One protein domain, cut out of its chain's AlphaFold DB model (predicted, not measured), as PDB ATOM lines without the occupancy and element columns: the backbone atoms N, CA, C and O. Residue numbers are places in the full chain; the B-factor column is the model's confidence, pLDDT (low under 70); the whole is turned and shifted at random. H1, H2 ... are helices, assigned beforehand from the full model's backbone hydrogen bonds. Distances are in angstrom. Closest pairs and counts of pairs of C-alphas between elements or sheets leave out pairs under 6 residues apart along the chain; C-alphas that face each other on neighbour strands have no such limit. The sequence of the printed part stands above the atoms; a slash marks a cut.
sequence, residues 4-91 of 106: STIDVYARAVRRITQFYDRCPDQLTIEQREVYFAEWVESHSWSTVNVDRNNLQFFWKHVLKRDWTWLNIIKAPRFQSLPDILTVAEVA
ATOM      1  N   SER A   4      24.123  10.428  35.322       76.94
ATOM      2  CA  SER A   4      23.622  10.863  34.013       76.94
ATOM      3  C   SER A   4      24.595  10.587  32.866       76.94
ATOM      4  O   SER A   4      24.178  10.272  31.753       76.94
ATOM      5  N   THR A   5      25.899  10.672  33.132       72.94
ATOM      6  CA  THR A   5      26.932  10.366  32.142       72.94
ATOM      7  C   THR A   5      26.946   8.865  31.854       72.94
ATOM      8  O   THR A   5      26.956   8.463  30.692       72.94
ATOM      9  N   ILE A   6      26.897   8.035  32.901       77.38
ATOM     10  CA  ILE A   6      26.876   6.568  32.789       77.38
ATOM     11  C   ILE A   6      25.651   6.108  31.996       77.38
ATOM     12  O   ILE A   6      25.778   5.277  31.095       77.38
ATOM     13  N   ASP A   7      24.487   6.694  32.264       77.56
ATOM     14  CA  ASP A   7      23.250   6.370  31.559       77.56
ATOM     15  C   ASP A   7      23.318   6.674  30.065       77.56
ATOM     16  O   ASP A   7      22.848   5.875  29.254       77.56
ATOM     17  N   VAL A   8      23.928   7.798  29.683       79.38
ATOM     18  CA  VAL A   8      24.114   8.169  28.274       79.38
ATOM     19  C   VAL A   8      25.008   7.157  27.553       79.38
ATOM     20  O   VAL A   8      24.641   6.687  26.474       79.38
ATOM     21  N   TYR A   9      26.123   6.748  28.166       82.31
ATOM     22  CA  TYR A   9      26.991   5.705  27.605       82.31
ATOM     23  C   TYR A   9      26.271   4.355  27.502       82.31
ATOM     24  O   TYR A   9      26.274   3.720  26.446       82.31
ATOM     25  N   ALA A  10      25.616   3.922  28.581       84.50
ATOM     26  CA  ALA A  10      24.935   2.634  28.630       84.50
ATOM     27  C   ALA A  10      23.742   2.572  27.664       84.50
ATOM     28  O   ALA A  10      23.451   1.516  27.102       84.50
ATOM     29  N   ARG A  11      23.052   3.695  27.429       87.62
ATOM     30  CA  ARG A  11      21.938   3.784  26.476       87.62
ATOM     31  C   ARG A  11      22.379   3.494  25.043       87.62
ATOM     32  O   ARG A  11      21.691   2.727  24.375       87.62
ATOM     33  N   ALA A  12      23.510   4.043  24.601       87.19
ATOM     34  CA  ALA A  12      24.033   3.797  23.253       87.19
ATOM     35  C   ALA A  12      24.331   2.302  23.030       87.19
ATOM     36  O   ALA A  12      23.922   1.705  22.035       87.19
ATOM     37  N   VAL A  13      24.963   1.661  24.020       87.25
ATOM     38  CA  VAL A  13      25.272   0.222  23.987       87.25
ATOM     39  C   VAL A  13      23.996  -0.624  23.962       87.25
ATOM     40  O   VAL A  13      23.888  -1.557  23.166       87.25
ATOM     41  N   ARG A  14      22.999  -0.294  24.792       89.19
ATOM     42  CA  ARG A  14      21.714  -1.014  24.814       89.19
ATOM     43  C   ARG A  14      20.981  -0.914  23.480       89.19
ATOM     44  O   ARG A  14      20.486  -1.930  23.011       89.19
ATOM     45  N   ARG A  15      20.953   0.265  22.849       89.62
ATOM     46  CA  ARG A  15      20.273   0.480  21.560       89.62
ATOM     47  C   ARG A  15      20.837  -0.396  20.451       89.62
ATOM     48  O   ARG A  15      20.079  -1.118  19.814       89.62
ATOM     49  N   ILE A  16      22.157  -0.385  20.260       88.00
ATOM     50  CA  ILE A  16      22.771  -1.180  19.190       88.00
ATOM     51  C   ILE A  16      22.660  -2.690  19.462       88.00
ATOM     52  O   ILE A  16      22.475  -3.474  18.533       88.00
ATOM     53  N   THR A  17      22.703  -3.094  20.738       89.12
ATOM     54  CA  THR A  17      22.492  -4.492  21.154       89.12
ATOM     55  C   THR A  17      21.064  -4.939  20.844       89.12
ATOM     56  O   THR A  17      20.875  -6.007  20.276       89.12
ATOM     57  N   GLN A  18      20.065  -4.113  21.172       89.69
ATOM     58  CA  GLN A  18      18.650  -4.384  20.896       89.69
ATOM     59  C   GLN A  18      18.344  -4.410  19.398       89.69
ATOM     60  O   GLN A  18      17.529  -5.213  18.962       89.69
ATOM     61  N   PHE A  19      19.004  -3.560  18.610       88.38
ATOM     62  CA  PHE A  19      18.816  -3.517  17.161       88.38
ATOM     63  C   PHE A  19      19.269  -4.816  16.476       88.38
ATOM     64  O   PHE A  19      18.599  -5.304  15.571       88.38
ATOM     65  N   TYR A  20      20.392  -5.397  16.911       87.12
ATOM     66  CA  TYR A  20      20.957  -6.606  16.299       87.12
ATOM     67  C   TYR A  20      20.684  -7.912  17.050       87.12
ATOM     68  O   TYR A  20      21.143  -8.963  16.583       87.12
ATOM     69  N   ASP A  21      20.015  -7.827  18.203       88.31
ATOM     70  CA  ASP A  21      19.808  -8.901  19.184       88.31
ATOM     71  C   ASP A  21      21.093  -9.692  19.497       88.31
ATOM     72  O   ASP A  21      21.117 -10.918  19.587       88.31
ATOM     73  N   ARG A  22      22.227  -8.984  19.575       84.25
ATOM     74  CA  ARG A  22      23.546  -9.595  19.786       84.25
ATOM     75  C   ARG A  22      24.512  -8.646  20.471       84.25
ATOM     76  O   ARG A  22      24.325  -7.429  20.467       84.25
ATOM     77  N   CYS A  23      25.583  -9.210  21.019       81.38
ATOM     78  CA  CYS A  23      26.596  -8.434  21.714       81.38
ATOM     79  C   CYS A  23      27.358  -7.504  20.733       81.38
ATOM     80  O   CYS A  23      27.714  -7.931  19.628       81.38
ATOM     81  N   PRO A  24      27.625  -6.232  21.102       79.75
ATOM     82  CA  PRO A  24      28.266  -5.261  20.210       79.75
ATOM     83  C   PRO A  24      29.670  -5.659  19.735       79.75
ATOM     84  O   PRO A  24      30.129  -5.198  18.693       79.75
ATOM     85  N   ASP A  25      30.364  -6.525  20.473       81.19
ATOM     86  CA  ASP A  25      31.697  -7.032  20.127       81.19
ATOM     87  C   ASP A  25      31.719  -7.941  18.887       81.19
ATOM     88  O   ASP A  25      32.789  -8.163  18.311       81.19
ATOM     89  N   GLN A  26      30.553  -8.432  18.463       83.12
ATOM     90  CA  GLN A  26      30.367  -9.257  17.270       83.12
ATOM     91  C   GLN A  26      29.977  -8.444  16.027       83.12
ATOM     92  O   GLN A  26      29.822  -9.020  14.951       83.12
ATOM     93  N   LEU A  27      29.801  -7.124  16.153       84.38
ATOM     94  CA  LEU A  27      29.355  -6.288  15.042       84.38
ATOM     95  C   LEU A  27      30.498  -5.948  14.088       84.38
ATOM     96  O   LEU A  27      31.559  -5.464  14.498       84.38
ATOM     97  N   THR A  28      30.248  -6.149  12.794       84.62
ATOM     98  CA  THR A  28      31.192  -5.771  11.737       84.62
ATOM     99  C   THR A  28      31.158  -4.261  11.464       84.62
ATOM    100  O   THR A  28      30.371  -3.507  12.046       84.62
ATOM    101  N   ILE A  29      32.063  -3.768  10.615       81.69
ATOM    102  CA  ILE A  29      32.051  -2.361  10.181       81.69
ATOM    103  C   ILE A  29      30.753  -2.071   9.417       81.69
ATOM    104  O   ILE A  29      30.053  -1.124   9.755       81.69
ATOM    105  N   GLU A  30      30.389  -2.947   8.485       82.31
ATOM    106  CA  GLU A  30      29.240  -2.815   7.585       82.31
ATOM    107  C   GLU A  30      27.924  -2.791   8.365       82.31
ATOM    108  O   GLU A  30      27.051  -1.972   8.098       82.31
ATOM    109  N   GLN A  31      27.792  -3.643   9.386       85.31
ATOM    110  CA  GLN A  31      26.623  -3.617  10.264       85.31
ATOM    111  C   GLN A  31      26.511  -2.269  10.979       85.31
ATOM    112  O   GLN A  31      25.457  -1.647  10.986       85.31
ATOM    113  N   ARG A  32      27.612  -1.733  11.508       85.00
ATOM    114  CA  ARG A  32      27.565  -0.410  12.145       85.00
ATOM    115  C   ARG A  32      27.173   0.691  11.154       85.00
ATOM    116  O   ARG A  32      26.447   1.601  11.544       85.00
ATOM    117  N   GLU A  33      27.604   0.611   9.897       82.69
ATOM    118  CA  GLU A  33      27.185   1.557   8.851       82.69
ATOM    119  C   GLU A  33      25.688   1.484   8.574       82.69
ATOM    120  O   GLU A  33      25.029   2.523   8.582       82.69
ATOM    121  N   VAL A  34      25.149   0.275   8.397       85.00
ATOM    122  CA  VAL A  34      23.712   0.053   8.187       85.00
ATOM    123  C   VAL A  34      22.905   0.592   9.366       85.00
ATOM    124  O   VAL A  34      21.964   1.351   9.155       85.00
ATOM    125  N   TYR A  35      23.327   0.300  10.601       87.62
ATOM    126  CA  TYR A  35      22.678   0.828  11.802       87.62
ATOM    127  C   TYR A  35      22.592   2.355  11.779       87.62
ATOM    128  O   TYR A  35      21.509   2.910  11.927       87.62
ATOM    129  N   PHE A  36      23.703   3.063  11.551       84.38
ATOM    130  CA  PHE A  36      23.669   4.528  11.526       84.38
ATOM    131  C   PHE A  36      22.923   5.098  10.313       84.38
ATOM    132  O   PHE A  36      22.339   6.176  10.431       84.38
ATOM    133  N   ALA A  37      22.929   4.400   9.176       83.62
ATOM    134  CA  ALA A  37      22.196   4.804   7.980       83.62
ATOM    135  C   ALA A  37      20.676   4.721   8.179       83.62
ATOM    136  O   ALA A  37      19.974   5.654   7.812       83.62
ATOM    137  N   GLU A  38      20.168   3.666   8.815       83.19
ATOM    138  CA  GLU A  38      18.742   3.567   9.163       83.19
ATOM    139  C   GLU A  38      18.379   4.527  10.303       83.19
ATOM    140  O   GLU A  38      17.312   5.143  10.340       83.19
ATOM    141  N   TRP A  39      19.295   4.707  11.252       84.62
ATOM    142  CA  TRP A  39      19.015   5.501  12.438       84.62
ATOM    143  C   TRP A  39      18.991   7.012  12.162       84.62
ATOM    144  O   TRP A  39      18.200   7.731  12.779       84.62
ATOM    145  N   VAL A  40      19.773   7.507  11.192       84.19
ATOM    146  CA  VAL A  40      19.737   8.924  10.774       84.19
ATOM    147  C   VAL A  40      18.423   9.318  10.089       84.19
ATOM    148  O   VAL A  40      18.100  10.503  10.046       84.19
ATOM    149  N   GLU A  41      17.633   8.357   9.600       82.44
ATOM    150  CA  GLU A  41      16.302   8.633   9.041       82.44
ATOM    151  C   GLU A  41      15.261   8.942  10.127       82.44
ATOM    152  O   GLU A  41      14.288   9.648   9.870       82.44
ATOM    153  N   SER A  42      15.472   8.451  11.353       81.31
ATOM    154  CA  SER A  42      14.502   8.547  12.453       81.31
ATOM    155  C   SER A  42      14.921   9.487  13.590       81.31
ATOM    156  O   SER A  42      14.086   9.838  14.423       81.31
ATOM    157  N   HIS A  43      16.192   9.902  13.653       82.06
ATOM    158  CA  HIS A  43      16.744  10.690  14.760       82.06
ATOM    159  C   HIS A  43      17.477  11.948  14.289       82.06
ATOM    160  O   HIS A  43      18.011  12.023  13.185       82.06
ATOM    161  N   SER A  44      17.560  12.950  15.172       83.62
ATOM    162  CA  SER A  44      18.349  14.153  14.903       83.62
ATOM    163  C   SER A  44      19.841  13.832  14.776       83.62
ATOM    164  O   SER A  44      20.379  12.973  15.480       83.62
ATOM    165  N   TRP A  45      20.548  14.602  13.946       79.94
ATOM    166  CA  TRP A  45      21.990  14.431  13.752       79.94
ATOM    167  C   TRP A  45      22.804  14.599  15.045       79.94
ATOM    168  O   TRP A  45      23.811  13.922  15.241       79.94
ATOM    169  N   SER A  46      22.356  15.463  15.964       80.19
ATOM    170  CA  SER A  46      22.977  15.612  17.285       80.19
ATOM    171  C   SER A  46      22.895  14.320  18.099       80.19
ATOM    172  O   SER A  46      23.900  13.891  18.662       80.19
ATOM    173  N   THR A  47      21.734  13.659  18.099       84.06
ATOM    174  CA  THR A  47      21.538  12.371  18.778       84.06
ATOM    175  C   THR A  47      22.417  11.290  18.158       84.06
ATOM    176  O   THR A  47      23.088  10.559  18.885       84.06
ATOM    177  N   VAL A  48      22.476  11.242  16.822       85.19
ATOM    178  CA  VAL A  48      23.307  10.284  16.078       85.19
ATOM    179  C   VAL A  48      24.790  10.451  16.409       85.19
ATOM    180  O   VAL A  48      25.472   9.471  16.709       85.19
ATOM    181  N   ASN A  49      25.292  11.688  16.426       84.19
ATOM    182  CA  ASN A  49      26.689  11.969  16.759       84.19
ATOM    183  C   ASN A  49      27.043  11.617  18.207       84.19
ATOM    184  O   ASN A  49      28.122  11.077  18.448       84.19
ATOM    185  N   VAL A  50      26.158  11.902  19.170       85.56
ATOM    186  CA  VAL A  50      26.389  11.547  20.580       85.56
ATOM    187  C   VAL A  50      26.502  10.030  20.739       85.56
ATOM    188  O   VAL A  50      27.474   9.552  21.319       85.56
ATOM    189  N   ASP A  51      25.568   9.265  20.175       86.50
ATOM    190  CA  ASP A  51      25.602   7.796  20.241       86.50
ATOM    191  C   ASP A  51      26.838   7.234  19.528       86.50
ATOM    192  O   ASP A  51      27.504   6.342  20.053       86.50
ATOM    193  N   ARG A  52      27.205   7.800  18.369       86.62
ATOM    194  CA  ARG A  52      28.423   7.426  17.640       86.62
ATOM    195  C   ARG A  52      29.673   7.618  18.494       86.62
ATOM    196  O   ARG A  52      30.499   6.711  18.555       86.62
ATOM    197  N   ASN A  53      29.806   8.761  19.162       86.44
ATOM    198  CA  ASN A  53      30.943   9.039  20.039       86.44
ATOM    199  C   ASN A  53      30.967   8.091  21.246       86.44
ATOM    200  O   ASN A  53      32.025   7.577  21.608       86.44
ATOM    201  N   ASN A  54      29.802   7.796  21.829       88.19
ATOM    202  CA  ASN A  54      29.684   6.849  22.938       88.19
ATOM    203  C   ASN A  54      30.105   5.432  22.522       88.19
ATOM    204  O   ASN A  54      30.828   4.759  23.256       88.19
ATOM    205  N   LEU A  55      29.700   4.988  21.329       87.44
ATOM    206  CA  LEU A  55      30.085   3.687  20.780       87.44
ATOM    207  C   LEU A  55      31.573   3.659  20.410       87.44
ATOM    208  O   LEU A  55      32.266   2.705  20.748       87.44
ATOM    209  N   GLN A  56      32.117   4.724  19.819       86.56
ATOM    210  CA  GLN A  56      33.558   4.832  19.583       86.56
ATOM    211  C   GLN A  56      34.350   4.688  20.892       86.56
ATOM    212  O   GLN A  56      35.331   3.941  20.944       86.56
ATOM    213  N   PHE A  57      33.910   5.364  21.960       85.38
ATOM    214  CA  PHE A  57      34.514   5.246  23.284       85.38
ATOM    215  C   PHE A  57      34.420   3.810  23.816       85.38
ATOM    216  O   PHE A  57      35.425   3.264  24.270       85.38
ATOM    217  N   PHE A  58      33.255   3.165  23.705       85.94
ATOM    218  CA  PHE A  58      33.065   1.772  24.117       85.94
ATOM    219  C   PHE A  58      34.020   0.817  23.383       85.94
ATOM    220  O   PHE A  58      34.713   0.026  24.021       85.94
ATOM    221  N   TRP A  59      34.141   0.919  22.058       87.06
ATOM    222  CA  TRP A  59      35.061   0.069  21.290       87.06
ATOM    223  C   TRP A  59      36.518   0.290  21.688       87.06
ATOM    224  O   TRP A  59      37.254  -0.674  21.910       87.06
ATOM    225  N   LYS A  60      36.920   1.554  21.830       86.81
ATOM    226  CA  LYS A  60      38.299   1.909  22.160       86.81
ATOM    227  C   LYS A  60      38.679   1.504  23.584       86.81
ATOM    228  O   LYS A  60      39.763   0.972  23.797       86.81
ATOM    229  N   HIS A  61      37.813   1.763  24.560       85.12
ATOM    230  CA  HIS A  61      38.151   1.626  25.979       85.12
ATOM    231  C   HIS A  61      37.678   0.312  26.605       85.12
ATOM    232  O   HIS A  61      38.368  -0.208  27.478       85.12
ATOM    233  N   VAL A  62      36.543  -0.240  26.162       86.12
ATOM    234  CA  VAL A  62      35.994  -1.498  26.699       86.12
ATOM    235  C   VAL A  62      36.477  -2.687  25.879       86.12
ATOM    236  O   VAL A  62      37.059  -3.614  26.434       86.12
ATOM    237  N   LEU A  63      36.304  -2.644  24.554       85.69
ATOM    238  CA  LEU A  63      36.727  -3.747  23.680       85.69
ATOM    239  C   LEU A  63      38.219  -3.709  23.334       85.69
ATOM    240  O   LEU A  63      38.744  -4.703  22.835       85.69
ATOM    241  N   LYS A  64      38.901  -2.583  23.594       86.12
ATOM    242  CA  LYS A  64      40.306  -2.341  23.217       86.12
ATOM    243  C   LYS A  64      40.566  -2.600  21.729       86.12
ATOM    244  O   LYS A  64      41.604  -3.138  21.355       86.12
ATOM    245  N   ARG A  65      39.596  -2.239  20.883       83.12
ATOM    246  CA  ARG A  65      39.671  -2.366  19.425       83.12
ATOM    247  C   ARG A  65      39.675  -0.989  18.786       83.12
ATOM    248  O   ARG A  65      38.984  -0.081  19.250       83.12
ATOM    249  N   ASP A  66      40.405  -0.865  17.686       77.50
ATOM    250  CA  ASP A  66      40.363   0.350  16.889       77.50
ATOM    251  C   ASP A  66      38.991   0.530  16.240       77.50
ATOM    252  O   ASP A  66      38.329  -0.414  15.793       77.50
ATOM    253  N   TRP A  67      38.549   1.783  16.216       77.12
ATOM    254  CA  TRP A  67      37.308   2.173  15.573       77.12
ATOM    255  C   TRP A  67      37.611   2.735  14.185       77.12
ATOM    256  O   TRP A  67      38.091   3.863  14.059       77.12
ATOM    257  N   THR A  68      37.297   1.967  13.142       77.12
ATOM    258  CA  THR A  68      37.345   2.460  11.761       77.12
ATOM    259  C   THR A  68      36.250   3.501  11.549       77.12
ATOM    260  O   THR A  68      35.077   3.263  11.850       77.12
ATOM    261  N   TRP A  69      36.636   4.679  11.060       63.91
ATOM    262  CA  TRP A  69      35.705   5.780  10.846       63.91
ATOM    263  C   TRP A  69      34.714   5.428   9.733       63.91
ATOM    264  O   TRP A  69      35.093   5.300   8.575       63.91
ATOM    265  N   LEU A  70      33.442   5.283  10.101       65.44
ATOM    266  CA  LEU A  70      32.350   5.078   9.151       65.44
ATOM    267  C   LEU A  70      32.146   6.345   8.322       65.44
ATOM    268  O   LEU A  70      31.867   7.408   8.891       65.44
ATOM    269  N   ASN A  71      32.286   6.246   7.003       59.69
ATOM    270  CA  ASN A  71      32.047   7.370   6.109       59.69
ATOM    271  C   ASN A  71      30.533   7.494   5.899       59.69
ATOM    272  O   ASN A  71      29.980   6.951   4.951       59.69
ATOM    273  N   ILE A  72      29.832   8.156   6.824       58.56
ATOM    274  CA  ILE A  72      28.386   8.384   6.696       58.56
ATOM    275  C   ILE A  72      28.188   9.419   5.575       58.56
ATOM    276  O   ILE A  72      28.228  10.624   5.816       58.56
ATOM    277  N   ILE A  73      28.020   8.946   4.332       52.34
ATOM    278  CA  ILE A  73      27.969   9.758   3.096       52.34
ATOM    279  C   ILE A  73      26.799  10.767   3.091       52.34
ATOM    280  O   ILE A  73      26.803  11.728   2.324       52.34
ATOM    281  N   LYS A  74      25.819  10.627   3.989       55.25
ATOM    282  CA  LYS A  74      24.725  11.591   4.153       55.25
ATOM    283  C   LYS A  74      24.608  12.060   5.598       55.25
ATOM    284  O   LYS A  74      23.783  11.568   6.354       55.25
ATOM    285  N   ALA A  75      25.383  13.077   5.959       51.69
ATOM    286  CA  ALA A  75      24.965  13.989   7.018       51.69
ATOM    287  C   ALA A  75      23.885  14.925   6.435       51.69
ATOM    288  O   ALA A  75      24.187  15.685   5.507       51.69
ATOM    289  N   PRO A  76      22.631  14.916   6.925       50.28
ATOM    290  CA  PRO A  76      21.704  16.000   6.633       50.28
ATOM    291  C   PRO A  76      22.334  17.282   7.181       50.28
ATOM    292  O   PRO A  76      22.767  17.312   8.334       50.28
ATOM    293  N   ARG A  77      22.432  18.336   6.364       47.59
ATOM    294  CA  ARG A  77      22.924  19.652   6.804       47.59
ATOM    295  C   ARG A  77      21.916  20.261   7.777       47.59
ATOM    296  O   ARG A  77      21.127  21.116   7.397       47.59
ATOM    297  N   PHE A  78      21.914  19.799   9.020       48.69
ATOM    298  CA  PHE A  78      21.136  20.409  10.081       48.69
ATOM    299  C   PHE A  78      22.031  21.433  10.777       48.69
ATOM    300  O   PHE A  78      22.862  21.090  11.616       48.69
ATOM    301  N   GLN A  79      21.886  22.702  10.393       42.72
ATOM    302  CA  GLN A  79      22.330  23.817  11.223       42.72
ATOM    303  C   GLN A  79      21.354  23.932  12.398       42.72
ATOM    304  O   GLN A  79      20.418  24.721  12.375       42.72
ATOM    305  N   SER A  80      21.572  23.128  13.434       48.56
ATOM    306  CA  SER A  80      21.269  23.614  14.773       48.56
ATOM    307  C   SER A  80      22.493  24.411  15.177       48.56
ATOM    308  O   SER A  80      23.575  23.838  15.317       48.56
ATOM    309  N   LEU A  81      22.333  25.724  15.346       46.31
ATOM    310  CA  LEU A  81      23.243  26.473  16.204       46.31
ATOM    311  C   LEU A  81      23.383  25.646  17.487       46.31
ATOM    312  O   LEU A  81      22.356  25.201  18.017       46.31
ATOM    313  N   PRO A  82      24.605  25.327  17.936       38.22
ATOM    314  CA  PRO A  82      24.742  24.742  19.243       38.22
ATOM    315  C   PRO A  82      24.314  25.866  20.173       38.22
ATOM    316  O   PRO A  82      25.068  26.812  20.393       38.22
ATOM    317  N   ASP A  83      23.097  25.784  20.708       36.88
ATOM    318  CA  ASP A  83      22.940  26.261  22.063       36.88
ATOM    319  C   ASP A  83      23.818  25.307  22.856       36.88
ATOM    320  O   ASP A  83      23.474  24.164  23.170       36.88
ATOM    321  N   ILE A  84      25.078  25.719  22.975       42.34
ATOM    322  CA  ILE A  84      25.963  25.201  23.975       42.34
ATOM    323  C   ILE A  84      25.135  25.493  25.215       42.34
ATOM    324  O   ILE A  84      25.061  26.639  25.659       42.34
ATOM    325  N   LEU A  85      24.486  24.453  25.741       42.75
ATOM    326  CA  LEU A  85      24.214  24.270  27.156       42.75
ATOM    327  C   LEU A  85      25.582  24.376  27.832       42.75
ATOM    328  O   LEU A  85      26.238  23.415  28.228       42.75
ATOM    329  N   THR A  86      26.065  25.610  27.804       43.66
ATOM    330  CA  THR A  86      27.246  26.113  28.431       43.66
ATOM    331  C   THR A  86      26.926  25.857  29.878       43.66
ATOM    332  O   THR A  86      25.776  25.955  30.314       43.66
ATOM    333  N   VAL A  87      27.948  25.496  30.621       46.16
ATOM    334  CA  VAL A  87      27.928  25.155  32.043       46.16
ATOM    335  C   VAL A  87      27.036  26.087  32.913       46.16
ATOM    336  O   VAL A  87      26.638  25.710  34.010       46.16
ATOM    337  N   ALA A  88      26.645  27.258  32.400       45.41
ATOM    338  CA  ALA A  88      25.626  28.179  32.895       45.41
ATOM    339  C   ALA A  88      24.230  27.595  33.228       45.41
ATOM    340  O   ALA A  88      23.650  28.047  34.213       45.41
ATOM    341  N   GLU A  89      23.663  26.618  32.505       42.84
ATOM    342  CA  GLU A  89      22.304  26.135  32.866       42.84
ATOM    343  C   GLU A  89      22.294  25.074  33.971       42.84
ATOM    344  O   GLU A  89      21.307  24.937  34.691       42.84
ATOM    345  N   VAL A  90      23.422  24.398  34.209       46.56
ATOM    346  CA  VAL A  90      23.573  23.508  35.376       46.56
ATOM    347  C   VAL A  90      23.823  24.315  36.664       46.56
ATOM    348  O   VAL A  90      23.667  23.803  37.770       46.56
ATOM    349  N   ALA A  91      24.108  25.617  36.556       43.56
ATOM    350  CA  ALA A  91      24.337  26.513  37.691       43.56
ATOM    351  C   ALA A  91      23.064  27.196  38.244       43.56
ATOM    352  O   ALA A  91      23.174  28.155  39.003       43.56
TER     353      ALA A  91
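Overview. This is residues 4 to 91 of the 106 residues of the protein "Integrase_SAM-like_N domain-containing protein" of hydrothermal vent metagenome (UniProt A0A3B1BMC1). A long helix, H1, crosses a second long helix, H3, at nearly a right angle, while H2 runs before H3 and turns back into it through a tight link, the two pointing opposite ways. A long tail with no named element, residues 62 to 91, follows H3, and its last part, residues 83 to 91, sticks out from the body. The printed part has 88 residues with three named helices, in the order H1, H2, H3, and no named strand; the class is all helix. The whole is only just compact, close to loose, with a radius of gyration of the C-alphas of 14.1 A and spans of 41 by 28 by 23 A.

Along the chain. H1 takes residues 4 to 20 and is 25.0 A long from first to last C-alpha; C-alpha 4 is at (23.622, 10.863, 34.013). H2 takes residues 29 to 42 and is 20.8 A long; C-alpha 29 is at (32.051, -2.361, 10.181). H3 takes residues 45 to 61 and is 24.0 A long; C-alpha 61 is at (38.151, 1.626, 25.979). Residues 62 to 91 follow, with C-alphas 11 to 27 A from the mean of the C-alphas.

Arrangement. H1 touches H3 with residues 8 to 13 alone, and H3 touches H1 with residues 51 to 58 alone. Their closest C-alphas, those of Ala 12 and Asp 51, are 5.2 A apart, and their lines are about perpendicular, at 89 degrees. H1 and H2 are close but not clearly touching, with 7.7 A between their closest C-alphas, those of Ile 16 and Tyr 35. Their lines are about perpendicular, at 73 degrees. H2 and H3 form a helical hairpin, with a shallow tilt of 25 degrees, opposite ways. They only just touch, with 3 pairs of C-alphas within 8 A; H2 touches H3 with residues 36 to 40 alone, H3 touches H2 with residue 48 alone, and the closest C-alphas, those of Val 40 and Val 48, are 6.5 A apart. In H1 and H3 every O i to N i+4 pair is within hydrogen-bond range, and in H2 8 of 10 are.

Size, cuts and confidence. The two C-alphas farthest apart, those of Glu 30 and Ala 91, are 42.3 A apart. Without residues 83 to 91, which stand free, the body of 79 residues spans 33 by 30 by 23 A. The link from H1 to H2 is short, with 8 residues, and the link from H2 to H3 is tight, with 2. The printed part has no cut. The mean pLDDT of the printed part is 74.8, and residues 69 to 91 are under 70.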